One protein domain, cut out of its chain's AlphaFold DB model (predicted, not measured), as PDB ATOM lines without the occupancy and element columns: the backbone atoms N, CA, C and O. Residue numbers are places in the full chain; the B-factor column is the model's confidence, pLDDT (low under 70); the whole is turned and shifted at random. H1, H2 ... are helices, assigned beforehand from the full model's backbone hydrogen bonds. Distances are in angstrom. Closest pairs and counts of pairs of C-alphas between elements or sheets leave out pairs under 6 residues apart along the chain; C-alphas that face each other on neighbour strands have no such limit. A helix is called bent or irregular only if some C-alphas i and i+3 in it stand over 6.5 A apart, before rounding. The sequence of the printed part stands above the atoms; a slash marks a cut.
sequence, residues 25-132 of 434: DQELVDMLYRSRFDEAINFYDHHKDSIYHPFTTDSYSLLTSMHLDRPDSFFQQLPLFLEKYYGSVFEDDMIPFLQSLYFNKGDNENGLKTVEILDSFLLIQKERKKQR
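AT A GLANCE: This is residues 25 to 132 of the 434 residues of an uncharacterized protein of Porphyromonadaceae bacterium KH3CP3RA (UniProt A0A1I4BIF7). Six helices run alternately one way and the other, in an up-and-down zigzag of roughly aligned helices. H1, H2 and H3 make a triangle at one end, and H3, H4, H6 and H5 make a loose ring of four beside it, not fully closed between H3 and H5. H6 is the longest helix, and its last residues, 126 to 132, stick out from the body. The printed part has 108 residues with six named helices, H1 to H6 in chain order, and no named strand; the class is all helix. The whole is compact, with a radius of gyration of the C-alphas of 14.3 A and spans of 46 by 31 by 21 A.

IN THESE COORDINATES: H1 is residues 25 to 33, 12.5 A long from first to last C-alpha, beginning with C-alpha 25 at (192.982, 206.524, 327.092). H2 is residues 37 to 50, 18.5 A, and is irregular: C-alphas 46 and 49 are 8.1 A apart. H3 is residues 54 to 67, 19.7 A. H4 is residues 71 to 85, 20.4 A, beginning with C-alpha 71 at (213.272, 192.497, 325.823); it is irregular, but only just, with C-alphas 76 and 79 6.8 A apart. H5 is residues 94 to 104, 15.3 A, and is irregular: C-alphas 99 and 102 are 7.3 A apart. H6 is residues 108 to 132, 35.7 A, ending with C-alpha 132 at (220.904, 222.360, 339.609).

HOW THE PARTS SIT: H3 is the hub and touches H1, H2 and H4. H1 and H3 run the same way at a shallow tilt of 28 degrees, their closest C-alphas, those of Asp 25 and Thr 56, 6.0 A apart. H1 and H2 form a helical hairpin and touch at a shallow tilt of 18 degrees, closest at the C-alphas of Met 31 and Ala 40, 5.4 A. H2 and H3 form another; H2 touches H3 with residues 37 to 41 alone, closest at the C-alphas of Phe 37 and Thr 64, 6.7 A. H3 and H4 form a third, with the C-alphas of Ser 65 and Phe 74 closest at 5.4 A. H6 touches H4 with residues 110 to 121 alone, the same way at a shallow tilt of 24 degrees, closest at the C-alphas of Pro 71 and Asn 110, 7.2 A. H5 and H6 form a hairpin at a shallow tilt of 14 degrees; H6 touches H5 with residues 108 to 118 alone, and the C-alphas of Tyr 102 and Gly 111 are closest at 4.6 A. H3 and H5 are close but not clearly touching, with the C-alphas of Met 66 and Tyr 102 closest at 7.6 A. H4 and H5 are apart, and so are, among others, H1 and H5. In H1, H3 and H6 every O i to N i+4 pair is within hydrogen-bond range; in H2 8 of 10 are, in H4 9 of 11 and in H5 5 of 7.

THE WHOLE: The two C-alphas farthest apart are those of His 46 and Gln 131, 46.1 A. The printed part has no cut. The link from H4 to H5, 8 residues, is short; the other links are tight. The mean pLDDT of the printed part is 87.8, and residues 87 to 90 and 129 to 132 are under 70.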
ATOM      1  N   ASP A  25     191.618 206.394 326.585       83.81
ATOM      2  CA  ASP A  25     192.982 206.524 327.092       83.81
ATOM      3  C   ASP A  25     193.093 205.954 328.516       83.81
ATOM      4  O   ASP A  25     193.898 205.050 328.754       83.81
ATOM      5  N   GLN A  26     192.211 206.390 329.421       81.19
ATOM      6  CA  GLN A  26     192.193 205.916 330.807       81.19
ATOM      7  C   GLN A  26     191.949 204.410 330.905       81.19
ATOM      8  O   GLN A  26     192.650 203.699 331.623       81.19
ATOM      9  N   GLU A  27     190.964 203.900 330.161       86.81
ATOM     10  CA  GLU A  27     190.634 202.475 330.191       86.81
ATOM     11  C   GLU A  27     191.808 201.599 329.742       86.81
ATOM     12  O   GLU A  27     192.026 200.526 330.310       86.81
ATOM     13  N   LEU A  28     192.578 202.045 328.743       85.94
ATOM     14  CA  LEU A  28     193.753 201.304 328.303       85.94
ATOM     15  C   LEU A  28     194.850 201.312 329.369       85.94
ATOM     16  O   LEU A  28     195.418 200.256 329.662       85.94
ATOM     17  N   VAL A  29     195.148 202.477 329.946       82.25
ATOM     18  CA  VAL A  29     196.146 202.612 331.014       82.25
ATOM     19  C   VAL A  29     195.766 201.722 332.201       82.25
ATOM     20  O   VAL A  29     196.568 200.891 332.626       82.25
ATOM     21  N   ASP A  30     194.510 201.750 332.641       80.50
ATOM     22  CA  ASP A  30     194.012 200.881 333.711       80.50
ATOM     23  C   ASP A  30     194.254 199.391 333.432       80.50
ATOM     24  O   ASP A  30     194.629 198.628 334.330       80.50
ATOM     25  N   MET A  31     194.037 198.939 332.193       89.06
ATOM     26  CA  MET A  31     194.300 197.547 331.818       89.06
ATOM     27  C   MET A  31     195.794 197.223 331.874       89.06
ATOM     28  O   MET A  31     196.173 196.191 332.434       89.06
ATOM     29  N   LEU A  32     196.643 198.097 331.335       86.12
ATOM     30  CA  LEU A  32     198.092 197.903 331.297       86.12
ATOM     31  C   LEU A  32     198.697 197.822 332.707       86.12
ATOM     32  O   LEU A  32     199.435 196.884 333.010       86.12
ATOM     33  N   TYR A  33     198.336 198.747 333.595       85.31
ATOM     34  CA  TYR A  33     198.913 198.837 334.940       85.31
ATOM     35  C   TYR A  33     198.362 197.762 335.889       85.31
ATOM     36  O   TYR A  33     199.035 197.350 336.833       85.31
ATOM     37  N   ARG A  34     197.191 197.190 335.580       84.75
ATOM     38  CA  ARG A  34     196.668 195.978 336.241       84.75
ATOM     39  C   ARG A  34     197.187 194.675 335.635       84.75
ATOM     40  O   ARG A  34     196.673 193.607 335.963       84.75
ATOM     41  N   SER A  35     198.187 194.743 334.752       86.81
ATOM     42  CA  SER A  35     198.758 193.584 334.055       86.81
ATOM     43  C   SER A  35     197.734 192.774 333.240       86.81
ATOM     44  O   SER A  35     197.919 191.580 333.006       86.81
ATOM     45  N   ARG A  36     196.646 193.408 332.777       92.44
ATOM     46  CA  ARG A  36     195.618 192.810 331.903       92.44
ATOM     47  C   ARG A  36     196.021 192.970 330.435       92.44
ATOM     48  O   ARG A  36     195.276 193.519 329.628       92.44
ATOM     49  N   PHE A  37     197.228 192.526 330.089       93.88
ATOM     50  CA  PHE A  37     197.855 192.847 328.803       93.88
ATOM     51  C   PHE A  37     197.105 192.292 327.590       93.88
ATOM     52  O   PHE A  37     196.980 192.991 326.591       93.88
ATOM     53  N   ASP A  38     196.550 191.081 327.677       95.56
ATOM     54  CA  ASP A  38     195.766 190.510 326.573       95.56
ATOM     55  C   ASP A  38     194.480 191.313 326.320       95.56
ATOM     56  O   ASP A  38     194.056 191.494 325.177       95.56
ATOM     57  N   GLU A  39     193.863 191.839 327.381       96.62
ATOM     58  CA  GLU A  39     192.700 192.720 327.270       96.62
ATOM     59  C   GLU A  39     193.100 194.084 326.709       96.62
ATOM     60  O   GLU A  39     192.432 194.578 325.806       96.62
ATOM     61  N   ALA A  40     194.222 194.643 327.170       94.81
ATOM     62  CA  ALA A  40     194.765 195.904 326.677       94.81
ATOM     63  C   ALA A  40     195.111 195.847 325.179       94.81
ATOM     64  O   ALA A  40     194.782 196.773 324.447       94.81
ATOM     65  N   ILE A  41     195.726 194.758 324.702       96.81
ATOM     66  CA  ILE A  41     196.053 194.555 323.279       96.81
ATOM     67  C   ILE A  41     194.777 194.515 322.440       96.81
ATOM     68  O   ILE A  41     194.636 195.277 321.486       96.81
ATOM     69  N   ASN A  42     193.808 193.685 322.837       97.12
ATOM     70  CA  ASN A  42     192.528 193.613 322.136       97.12
ATOM     71  C   ASN A  42     191.795 194.961 322.156       97.12
ATOM     72  O   ASN A  42     191.218 195.367 321.149       97.12
ATOM     73  N   PHE A  43     191.814 195.664 323.289       96.31
ATOM     74  CA  PHE A  43     191.197 196.975 323.432       96.31
ATOM     75  C   PHE A  43     191.853 198.005 322.511       96.31
ATOM     76  O   PHE A  43     191.143 198.700 321.785       96.31
ATOM     77  N   TYR A  44     193.184 198.067 322.501       96.00
ATOM     78  CA  TYR A  44     193.946 198.965 321.645       96.00
ATOM     79  C   TYR A  44     193.657 198.701 320.166       96.00
ATOM     80  O   TYR A  44     193.339 199.632 319.436       96.00
ATOM     81  N   ASP A  45     193.654 197.442 319.721       95.69
ATOM     82  CA  ASP A  45     193.396 197.100 318.317       95.69
ATOM     83  C   ASP A  45     192.032 197.601 317.808       95.69
ATOM     84  O   ASP A  45     191.914 197.983 316.640       95.69
ATOM     85  N   HIS A  46     191.019 197.651 318.680       96.75
ATOM     86  CA  HIS A  46     189.674 198.130 318.341       96.75
ATOM     87  C   HIS A  46     189.494 199.646 318.488       96.75
ATOM     88  O   HIS A  46     188.581 200.199 317.877       96.75
ATOM     89  N   HIS A  47     190.328 200.319 319.289       94.75
ATOM     90  CA  HIS A  47     190.124 201.726 319.665       94.75
ATOM     91  C   HIS A  47     191.339 202.629 319.423       94.75
ATOM     92  O   HIS A  47     191.298 203.796 319.797       94.75
ATOM     93  N   LYS A  48     192.409 202.143 318.780       93.44
ATOM     94  CA  LYS A  48     193.649 202.907 318.534       93.44
ATOM     95  C   LYS A  48     193.419 204.258 317.860       93.44
ATOM     96  O   LYS A  48     194.116 205.213 318.166       93.44
ATOM     97  N   ASP A  49     192.415 204.357 316.987       93.19
ATOM     98  CA  ASP A  49     192.093 205.599 316.278       93.19
ATOM     99  C   ASP A  49     191.407 206.633 317.189       93.19
ATOM    100  O   ASP A  49     191.156 207.749 316.749       93.19
ATOM    101  N   SER A  50     191.073 206.255 318.429       89.12
ATOM    102  CA  SER A  50     190.464 207.071 319.491       89.12
ATOM    103  C   SER A  50     191.367 207.232 320.723       89.12
ATOM    104  O   SER A  50     190.915 207.778 321.726       89.12
ATOM    105  N   ILE A  51     192.610 206.743 320.662       85.69
ATOM    106  CA  ILE A  51     193.630 206.882 321.708       85.69
ATOM    107  C   ILE A  51     194.642 207.900 321.199       85.69
ATOM    108  O   ILE A  51     195.330 207.656 320.207       85.69
ATOM    109  N   TYR A  52     194.710 209.056 321.853       82.50
ATOM    110  CA  TYR A  52     195.499 210.184 321.348       82.50
ATOM    111  C   TYR A  52     196.593 210.623 322.306       82.50
ATOM    112  O   TYR A  52     197.517 211.325 321.883       82.50
ATOM    113  N   HIS A  53     196.506 210.249 323.584       78.06
ATOM    114  CA  HIS A  53     197.432 210.773 324.566       78.06
ATOM    115  C   HIS A  53     198.804 210.085 324.427       78.06
ATOM    116  O   HIS A  53     198.892 208.858 324.538       78.06
ATOM    117  N   PRO A  54     199.908 210.835 324.214       83.25
ATOM    118  CA  PRO A  54     201.219 210.234 323.957       83.25
ATOM    119  C   PRO A  54     201.698 209.307 325.076       83.25
ATOM    120  O   PRO A  54     202.353 208.304 324.815       83.25
ATOM    121  N   PHE A  55     201.382 209.634 326.334       82.06
ATOM    122  CA  PHE A  55     201.726 208.769 327.466       82.06
ATOM    123  C   PHE A  55     201.032 207.408 327.380       82.06
ATOM    124  O   PHE A  55     201.655 206.387 327.666       82.06
ATOM    125  N   THR A  56     199.773 207.381 326.944       84.44
ATOM    126  CA  THR A  56     198.999 206.151 326.778       84.44
ATOM    127  C   THR A  56     199.612 205.272 325.697       84.44
ATOM    128  O   THR A  56     199.842 204.082 325.919       84.44
ATOM    129  N   THR A  57     199.935 205.851 324.537       89.38
ATOM    130  CA  THR A  57     200.539 205.110 323.420       89.38
ATOM    131  C   THR A  57     201.934 204.591 323.761       89.38
ATOM    132  O   THR A  57     202.263 203.449 323.438       89.38
ATOM    133  N   ASP A  58     202.740 205.391 324.460       90.25
ATOM    134  CA  ASP A  58     204.097 205.008 324.850       90.25
ATOM    135  C   ASP A  58     204.069 203.955 325.974       90.25
ATOM    136  O   ASP A  58     204.817 202.978 325.913       90.25
ATOM    137  N   SER A  59     203.151 204.083 326.943       89.12
ATOM    138  CA  SER A  59     202.908 203.069 327.983       89.12
ATOM    139  C   SER A  59     202.462 201.745 327.370       89.12
ATOM    140  O   SER A  59     202.973 200.687 327.738       89.12
ATOM    141  N   TYR A  60     201.540 201.793 326.402       95.69
ATOM    142  CA  TYR A  60     201.107 200.619 325.652       95.69
ATOM    143  C   TYR A  60     202.290 199.946 324.960       95.69
ATOM    144  O   TYR A  60     202.521 198.753 325.162       95.69
ATOM    145  N   SER A  61     203.078 200.701 324.194       95.38
ATOM    146  CA  SER A  61     204.227 200.166 323.459       95.38
ATOM    147  C   SER A  61     205.273 199.540 324.391       95.38
ATOM    148  O   SER A  61     205.730 198.415 324.151       95.38
ATOM    149  N   LEU A  62     205.605 200.215 325.496       95.94
ATOM    150  CA  LEU A  62     206.574 199.738 326.479       95.94
ATOM    151  C   LEU A  62     206.098 198.446 327.156       95.94
ATOM    152  O   LEU A  62     206.784 197.421 327.115       95.94
ATOM    153  N   LEU A  63     204.912 198.477 327.766       93.56
ATOM    154  CA  LEU A  63     204.425 197.382 328.604       93.56
ATOM    155  C   LEU A  63     204.027 196.156 327.774       93.56
ATOM    156  O   LEU A  63     204.269 195.021 328.195       93.56
ATOM    157  N   THR A  64     203.504 196.349 326.559       95.31
ATOM    158  CA  THR A  64     203.236 195.221 325.654       95.31
ATOM    159  C   THR A  64     204.512 194.611 325.084       95.31
ATOM    160  O   THR A  64     204.546 193.396 324.895       95.31
ATOM    161  N   SER A  65     205.588 195.382 324.879       94.00
ATOM    162  CA  SER A  65     206.892 194.820 324.487       94.00
ATOM    163  C   SER A  65     207.413 193.834 325.538       94.00
ATOM    164  O   SER A  65     207.877 192.750 325.190       94.00
ATOM    165  N   MET A  66     207.258 194.158 326.824       93.81
ATOM    166  CA  MET A  66     207.585 193.241 327.922       93.81
ATOM    167  C   MET A  66     206.652 192.019 327.951       93.81
ATOM    168  O   MET A  66     207.116 190.878 328.072       93.81
ATOM    169  N   HIS A  67     205.336 192.224 327.803       93.00
ATOM    170  CA  HIS A  67     204.357 191.127 327.790       93.00
ATOM    171  C   HIS A  67     204.641 190.117 326.672       93.00
ATOM    172  O   HIS A  67     204.724 188.919 326.941       93.00
ATOM    173  N   LEU A  68     204.890 190.616 325.457       94.38
ATOM    174  CA  LEU A  68     205.160 189.846 324.239       94.38
ATOM    175  C   LEU A  68     206.587 189.281 324.153       94.38
ATOM    176  O   LEU A  68     206.984 188.816 323.085       94.38
ATOM    177  N   ASP A  69     207.344 189.334 325.251       92.75
ATOM    178  CA  ASP A  69     208.701 188.795 325.362       92.75
ATOM    179  C   ASP A  69     209.671 189.389 324.325       92.75
ATOM    180  O   ASP A  69     210.426 188.696 323.645       92.75
ATOM    181  N   ARG A  70     209.624 190.721 324.180       96.19
ATOM    182  CA  ARG A  70     210.510 191.517 323.314       96.19
ATOM    183  C   ARG A  70     211.447 192.384 324.165       96.19
ATOM    184  O   ARG A  70     211.297 193.610 324.172       96.19
ATOM    185  N   PRO A  71     212.406 191.778 324.889       94.88
ATOM    186  CA  PRO A  71     213.272 192.497 325.823       94.88
ATOM    187  C   PRO A  71     214.083 193.607 325.156       94.88
ATOM    188  O   PRO A  71     214.155 194.703 325.700       94.88
ATOM    189  N   ASP A  72     214.592 193.392 323.942       95.69
ATOM    190  CA  ASP A  72     215.341 194.426 323.213       95.69
ATOM    191  C   ASP A  72     214.495 195.684 322.969       95.69
ATOM    192  O   ASP A  72     214.950 196.808 323.175       95.69
ATOM    193  N   SER A  73     213.226 195.502 322.584       95.62
ATOM    194  CA  SER A  73     212.294 196.612 322.379       95.62
ATOM    195  C   SER A  73     211.947 197.312 323.691       95.62
ATOM    196  O   SER A  73     211.851 198.537 323.705       95.62
ATOM    197  N   PHE A  74     211.776 196.562 324.783       96.88
ATOM    198  CA  PHE A  74     211.528 197.134 326.105       96.88
ATOM    199  C   PHE A  74     212.722 197.966 326.586       96.88
ATOM    200  O   PHE A  74     212.552 199.133 326.931       96.88
ATOM    201  N   PHE A  75     213.940 197.420 326.535       97.00
ATOM    202  CA  PHE A  75     215.145 198.109 327.003       97.00
ATOM    203  C   PHE A  75     215.524 199.317 326.146       97.00
ATOM    204  O   PHE A  75     216.095 200.273 326.663       97.00
ATOM    205  N   GLN A  76     215.167 199.323 324.860       95.75
ATOM    206  CA  GLN A  76     215.318 200.508 324.019       95.75
ATOM    207  C   GLN A  76     214.318 201.619 324.388       95.75
ATOM    208  O   GLN A  76     214.650 202.800 324.303       95.75
ATOM    209  N   GLN A  77     213.095 201.254 324.781       96.06
ATOM    210  CA  GLN A  77     212.020 202.206 325.072       96.06
ATOM    211  C   GLN A  77     212.058 202.734 326.505       96.06
ATOM    212  O   GLN A  77     211.742 203.901 326.718       96.06
ATOM    213  N   LEU A  78     212.454 201.911 327.481       96.44
ATOM    214  CA  LEU A  78     212.392 202.256 328.900       96.44
ATOM    215  C   LEU A  78     213.138 203.565 329.233       96.44
ATOM    216  O   LEU A  78     212.520 204.433 329.844       96.44
ATOM    217  N   PRO A  79     214.393 203.801 328.796       94.75
ATOM    218  CA  PRO A  79     215.074 205.069 329.072       94.75
ATOM    219  C   PRO A  79     214.372 206.283 328.452       94.75
ATOM    220  O   PRO A  79     214.301 207.339 329.075       94.75
ATOM    221  N   LEU A  80     213.833 206.133 327.236       92.50
ATOM    222  CA  LEU A  80     213.112 207.202 326.535       92.50
ATOM    223  C   LEU A  80     211.794 207.530 327.236       92.50
ATOM    224  O   LEU A  80     211.428 208.696 327.359       92.50
ATOM    225  N   PHE A  81     211.102 206.496 327.709       92.75
ATOM    226  CA  PHE A  81     209.886 206.623 328.495       92.75
ATOM    227  C   PHE A  81     210.162 207.356 329.814       92.75
ATOM    228  O   PHE A  81     209.463 208.311 330.140       92.75
ATOM    229  N   LEU A  82     211.227 206.975 330.529       91.00
ATOM    230  CA  LEU A  82     211.639 207.634 331.771       91.00
ATOM    231  C   LEU A  82     212.001 209.108 331.542       91.00
ATOM    232  O   LEU A  82     211.427 209.967 332.196       91.00
ATOM    233  N   GLU A  83     212.875 209.435 330.585       81.88
ATOM    234  CA  GLU A  83     213.248 210.836 330.298       81.88
ATOM    235  C   GLU A  83     212.048 211.708 329.889       81.88
ATOM    236  O   GLU A  83     212.047 212.912 330.139       81.88
ATOM    237  N   LYS A  84     211.021 211.127 329.259       83.81
ATOM    238  CA  LYS A  84     209.852 211.874 328.777       83.81
ATOM    239  C   LYS A  84     208.798 212.125 329.860       83.81
ATOM    240  O   LYS A  84     208.132 213.160 329.816       83.81
ATOM    241  N   TYR A  85     208.628 211.190 330.792       81.31
ATOM    242  CA  TYR A  85     207.459 211.153 331.682       81.31
ATOM    243  C   TYR A  85     207.784 211.169 333.178       81.31
ATOM    244  O   TYR A  85     206.910 211.484 333.988       81.31
ATOM    245  N   TYR A  86     209.021 210.860 333.568       77.62
ATOM    246  CA  TYR A  86     209.423 210.922 334.969       77.62
ATOM    247  C   TYR A  86     209.514 212.381 335.445       77.62
ATOM    248  O   TYR A  86     210.144 213.225 334.805       77.62
ATOM    249  N   GLY A  87     208.877 212.675 336.577       62.25
ATOM    250  CA  GLY A  87     208.727 214.010 337.159       62.25
ATOM    251  C   GLY A  87     207.643 214.880 336.513       62.25
ATOM    252  O   GLY A  87     207.409 215.982 336.996       62.25
ATOM    253  N   SER A  88     206.998 214.424 335.432       54.94
ATOM    254  CA  SER A  88     205.903 215.145 334.756       54.94
ATOM    255  C   SER A  88     204.578 214.383 334.766       54.94
ATOM    256  O   SER A  88     203.523 215.004 334.828       54.94
ATOM    257  N   VAL A  89     204.630 213.050 334.702       59.72
ATOM    258  CA  VAL A  89     203.458 212.158 334.737       59.72
ATOM    259  C   VAL A  89     203.547 211.168 335.897       59.72
ATOM    260  O   VAL A  89     202.530 210.814 336.479       59.72
ATOM    261  N   PHE A  90     204.752 210.724 336.263       68.19
ATOM    262  CA  PHE A  90     204.963 209.852 337.419       68.19
ATOM    263  C   PHE A  90     206.296 210.130 338.116       68.19
ATOM    264  O   PHE A  90     207.215 210.673 337.508       68.19
ATOM    265  N   GLU A  91     206.424 209.712 339.375       80.06
ATOM    266  CA  GLU A  91     207.633 209.901 340.191       80.06
ATOM    267  C   GLU A  91     208.241 208.555 340.640       80.06
ATOM    268  O   GLU A  91     208.104 207.535 339.957       80.06
ATOM    269  N   ASP A  92     208.936 208.547 341.782       77.94
ATOM    270  CA  ASP A  92     209.675 207.395 342.309       77.94
ATOM    271  C   ASP A  92     208.788 206.174 342.583       77.94
ATOM    272  O   ASP A  92     209.248 205.040 342.443       77.94
ATOM    273  N   ASP A  93     207.501 206.365 342.874       76.81
ATOM    274  CA  ASP A  93     206.602 205.257 343.231       76.81
ATOM    275  C   ASP A  93     206.268 204.341 342.043       76.81
ATOM    276  O   ASP A  93     205.853 203.194 342.227       76.81
ATOM    277  N   MET A  94     206.526 204.791 340.812       82.25
ATOM    278  CA  MET A  94     206.431 203.950 339.618       82.25
ATOM    279  C   MET A  94     207.659 203.059 339.402       82.25
ATOM    280  O   MET A  94     207.585 202.062 338.677       82.25
ATOM    281  N   ILE A  95     208.787 203.369 340.046       86.56
ATOM    282  CA  ILE A  95     210.036 202.622 339.878       86.56
ATOM    283  C   ILE A  95     209.897 201.173 340.375       86.56
ATOM    284  O   ILE A  95     210.224 200.270 339.599       86.56
ATOM    285  N   PRO A  96     209.348 200.886 341.578       84.75
ATOM    286  CA  PRO A  96     209.145 199.508 342.031       84.75
ATOM    287  C   PRO A  96     208.254 198.685 341.093       84.75
ATOM    288  O   PRO A  96     208.522 197.503 340.863       84.75
ATOM    289  N   PHE A  97     207.216 199.300 340.513       87.75
ATOM    290  CA  PHE A  97     206.363 198.631 339.531       87.75
ATOM    291  C   PHE A  97     207.175 198.207 338.304       87.75
ATOM    292  O   PHE A  97     207.169 197.021 337.961       87.75
ATOM    293  N   LEU A  98     207.920 199.137 337.694       89.75
ATOM    294  CA  LEU A  98     208.742 198.866 336.512       89.75
ATOM    295  C   LEU A  98     209.822 197.810 336.797       89.75
ATOM    296  O   LEU A  98     210.004 196.901 335.987       89.75
ATOM    297  N   GLN A  99     210.467 197.863 337.968       88.75
ATOM    298  CA  GLN A  99     211.424 196.843 338.417       88.75
ATOM    299  C   GLN A  99     210.781 195.452 338.502       88.75
ATOM    300  O   GLN A  99     211.401 194.452 338.141       88.75
ATOM    301  N   SER A 100     209.529 195.372 338.959       87.50
ATOM    302  CA  SER A 100     208.851 194.095 339.203       87.50
ATOM    303  C   SER A 100     208.429 193.344 337.934       87.50
ATOM    304  O   SER A 100     208.192 192.138 338.009       87.50
ATOM    305  N   LEU A 101     208.339 194.009 336.775       89.94
ATOM    306  CA  LEU A 101     207.697 193.461 335.570       89.94
ATOM    307  C   LEU A 101     208.283 192.108 335.129       89.94
ATOM    308  O   LEU A 101     207.544 191.132 334.987       89.94
ATOM    309  N   TYR A 102     209.606 192.021 334.967       91.25
ATOM    310  CA  TYR A 102     210.270 190.775 334.567       91.25
ATOM    311  C   TYR A 102     210.396 189.769 335.721       91.25
ATOM    312  O   TYR A 102     210.228 188.566 335.504       91.25
ATOM    313  N   PHE A 103     210.580 190.234 336.963       88.25
ATOM    314  CA  PHE A 103     210.604 189.346 338.131       88.25
ATOM    315  C   PHE A 103     209.272 188.615 338.329       88.25
ATOM    316  O   PHE A 103     209.262 187.416 338.607       88.25
ATOM    317  N   ASN A 104     208.142 189.288 338.102       88.69
ATOM    318  CA  ASN A 104     206.810 188.685 338.177       88.69
ATOM    319  C   ASN A 104     206.591 187.599 337.110       88.69
ATOM    320  O   ASN A 104     205.790 186.685 337.321       88.69
ATOM    321  N   LYS A 105     207.330 187.656 335.993       89.19
ATOM    322  CA  LYS A 105     207.357 186.617 334.950       89.19
ATOM    323  C   LYS A 105     208.358 185.491 335.239       89.19
ATOM    324  O   LYS A 105     208.402 184.518 334.491       89.19
ATOM    325  N   GLY A 106     209.136 185.589 336.319       92.75
ATOM    326  CA  GLY A 106     210.201 184.641 336.651       92.75
ATOM    327  C   GLY A 106     211.470 184.815 335.814       92.75
ATOM    328  O   GLY A 106     212.336 183.941 335.837       92.75
ATOM    329  N   ASP A 107     211.596 185.926 335.088       95.50
ATOM    330  CA  ASP A 107     212.762 186.252 334.275       95.50
ATOM    331  C   ASP A 107     213.728 187.129 335.077       95.50
ATOM    332  O   ASP A 107     213.688 188.361 335.061       95.50
ATOM    333  N   ASN A 108     214.594 186.463 335.838       95.00
ATOM    334  CA  ASN A 108     215.546 187.147 336.710       95.00
ATOM    335  C   ASN A 108     216.623 187.910 335.930       95.00
ATOM    336  O   ASN A 108     217.112 188.923 336.423       95.00
ATOM    337  N   GLU A 109     217.012 187.437 334.741       96.94
ATOM    338  CA  GLU A 109     218.070 188.078 333.955       96.94
ATOM    339  C   GLU A 109     217.602 189.447 333.449       96.94
ATOM    340  O   GLU A 109     218.268 190.458 333.679       96.94
ATOM    341  N   ASN A 110     216.429 189.499 332.813       96.19
ATOM    342  CA  ASN A 110     215.872 190.760 332.330       96.19
ATOM    343  C   ASN A 110     215.324 191.634 333.472       96.19
ATOM    344  O   ASN A 110     215.336 192.863 333.366       96.19
ATOM    345  N   GLY A 111     214.926 191.028 334.597       95.00
ATOM    346  CA  GLY A 111     214.615 191.746 335.835       95.00
ATOM    347  C   GLY A 111     215.806 192.555 336.349       95.00
ATOM    348  O   GLY A 111     215.680 193.758 336.568       95.00
ATOM    349  N   LEU A 112     216.985 191.937 336.453       95.31
ATOM    350  CA  LEU A 112     218.206 192.628 336.884       95.31
ATOM    351  C   LEU A 112     218.622 193.740 335.912       95.31
ATOM    352  O   LEU A 112     218.925 194.843 336.359       95.31
ATOM    353  N   LYS A 113     218.547 193.504 334.595       97.00
ATOM    354  CA  LYS A 113     218.824 194.547 333.586       97.00
ATOM    355  C   LYS A 113     217.880 195.748 333.711       97.00
ATOM    356  O   LYS A 113     218.308 196.889 333.569       97.00
ATOM    357  N   THR A 114     216.600 195.506 334.002       95.25
ATOM    358  CA  THR A 114     215.625 196.579 334.265       95.25
ATOM    359  C   THR A 114     216.038 197.422 335.472       95.25
ATOM    360  O   THR A 114     216.011 198.648 335.394       95.25
ATOM    361  N   VAL A 115     216.461 196.777 336.567       93.75
ATOM    362  CA  VAL A 115     216.951 197.469 337.772       93.75
ATOM    363  C   VAL A 115     218.181 198.318 337.452       93.75
ATOM    364  O   VAL A 115     218.199 199.490 337.804       93.75
ATOM    365  N   GLU A 116     219.159 197.785 336.715       96.44
ATOM    366  CA  GLU A 116     220.368 198.530 336.328       96.44
ATOM    367  C   GLU A 116     220.049 199.813 335.541       96.44
ATOM    368  O   GLU A 116     220.651 200.862 335.790       96.44
ATOM    369  N   ILE A 117     219.083 199.758 334.615       95.56
ATOM    370  CA  ILE A 117     218.629 200.929 333.849       95.56
ATOM    371  C   ILE A 117     217.965 201.960 334.771       95.56
ATOM    372  O   ILE A 117     218.277 203.149 334.685       95.56
ATOM    373  N   LEU A 118     217.061 201.515 335.648       93.12
ATOM    374  CA  LEU A 118     216.308 202.395 336.546       93.12
ATOM    375  C   LEU A 118     217.215 203.054 337.593       93.12
ATOM    376  O   LEU A 118     217.133 204.265 337.787       93.12
ATOM    377  N   ASP A 119     218.131 202.299 338.197       92.12
ATOM    378  CA  ASP A 119     219.093 202.818 339.172       92.12
ATOM    379  C   ASP A 119     220.041 203.837 338.528       92.12
ATOM    380  O   ASP A 119     220.305 204.897 339.102       92.12
ATOM    381  N   SER A 120     220.509 203.561 337.304       93.62
ATOM    382  CA  SER A 120     221.334 204.502 336.536       93.62
ATOM    383  C   SER A 120     220.577 205.797 336.238       93.62
ATOM    384  O   SER A 120     221.129 206.888 336.384       93.62
ATOM    385  N   PHE A 121     219.303 205.693 335.852       91.31
ATOM    386  CA  PHE A 121     218.448 206.852 335.611       91.31
ATOM    387  C   PHE A 121     218.248 207.683 336.888       91.31
ATOM    388  O   PHE A 121     218.467 208.894 336.865       91.31
ATOM    389  N   LEU A 122     217.910 207.051 338.017       84.75
ATOM    390  CA  LEU A 122     217.718 207.739 339.298       84.75
ATOM    391  C   LEU A 122     218.997 208.418 339.798       84.75
ATOM    392  O   LEU A 122     218.941 209.535 340.318       84.75
ATOM    393  N   LEU A 123     220.158 207.785 339.608       86.69
ATOM    394  CA  LEU A 123     221.447 208.389 339.935       86.69
ATOM    395  C   LEU A 123     221.680 209.667 339.119       86.69
ATOM    396  O   LEU A 123     221.975 210.711 339.705       86.69
ATOM    397  N   ILE A 124     221.443 209.615 337.801       82.38
ATOM    398  CA  ILE A 124     221.532 210.785 336.915       82.38
ATOM    399  C   ILE A 124     220.557 211.880 337.363       82.38
ATOM    400  O   ILE A 124     220.937 213.048 337.404       82.38
ATOM    401  N   GLN A 125     219.314 211.548 337.729       79.62
ATOM    402  CA  GLN A 125     218.350 212.552 338.202       79.62
ATOM    403  C   GLN A 125     218.782 213.191 339.520       79.62
ATOM    404  O   GLN A 125     218.674 214.409 339.683       79.62
ATOM    405  N   LYS A 126     219.332 212.402 340.446       76.38
ATOM    406  CA  LYS A 126     219.878 212.898 341.712       76.38
ATOM    407  C   LYS A 126     221.075 213.818 341.484       76.38
ATOM    408  O   LYS A 126     221.168 214.864 342.124       76.38
ATOM    409  N   GLU A 127     221.954 213.473 340.551       76.94
ATOM    410  CA  GLU A 127     223.094 214.300 340.154       76.94
ATOM    411  C   GLU A 127     222.653 215.567 339.426       76.94
ATOM    412  O   GLU A 127     223.125 216.636 339.782       76.94
ATOM    413  N   ARG A 128     221.676 215.504 338.511       71.94
ATOM    414  CA  ARG A 128     221.059 216.690 337.887       71.94
ATOM    415  C   ARG A 128     220.381 217.583 338.924       71.94
ATOM    416  O   ARG A 128     220.464 218.804 338.834       71.94
ATOM    417  N   LYS A 129     219.687 217.010 339.915       65.75
ATOM    418  CA  LYS A 129     219.076 217.759 341.027       65.75
ATOM    419  C   LYS A 129     220.155 218.454 341.853       65.75
ATOM    420  O   LYS A 129     220.051 219.653 342.076       65.75
ATOM    421  N   LYS A 130     221.213 217.732 342.226       67.69
ATOM    422  CA  LYS A 130     222.365 218.282 342.946       67.69
ATOM    423  C   LYS A 130     223.088 219.361 342.135       67.69
ATOM    424  O   LYS A 130     223.353 220.419 342.678       67.69
ATOM    425  N   GLN A 131     223.341 219.135 340.850       62.22
ATOM    426  CA  GLN A 131     223.992 220.093 339.961       62.22
ATOM    427  C   GLN A 131     223.137 221.340 339.776       62.22
ATOM    428  O   GLN A 131     223.674 222.431 339.860       62.22
ATOM    429  N   ARG A 132     221.814 221.208 339.599       58.53
ATOM    430  CA  ARG A 132     220.904 222.360 339.609       58.53
ATOM    431  C   ARG A 132     221.009 223.108 340.931       58.53
ATOM    432  O   ARG A 132     221.176 224.312 340.910       58.53
TER     433      ARG A 132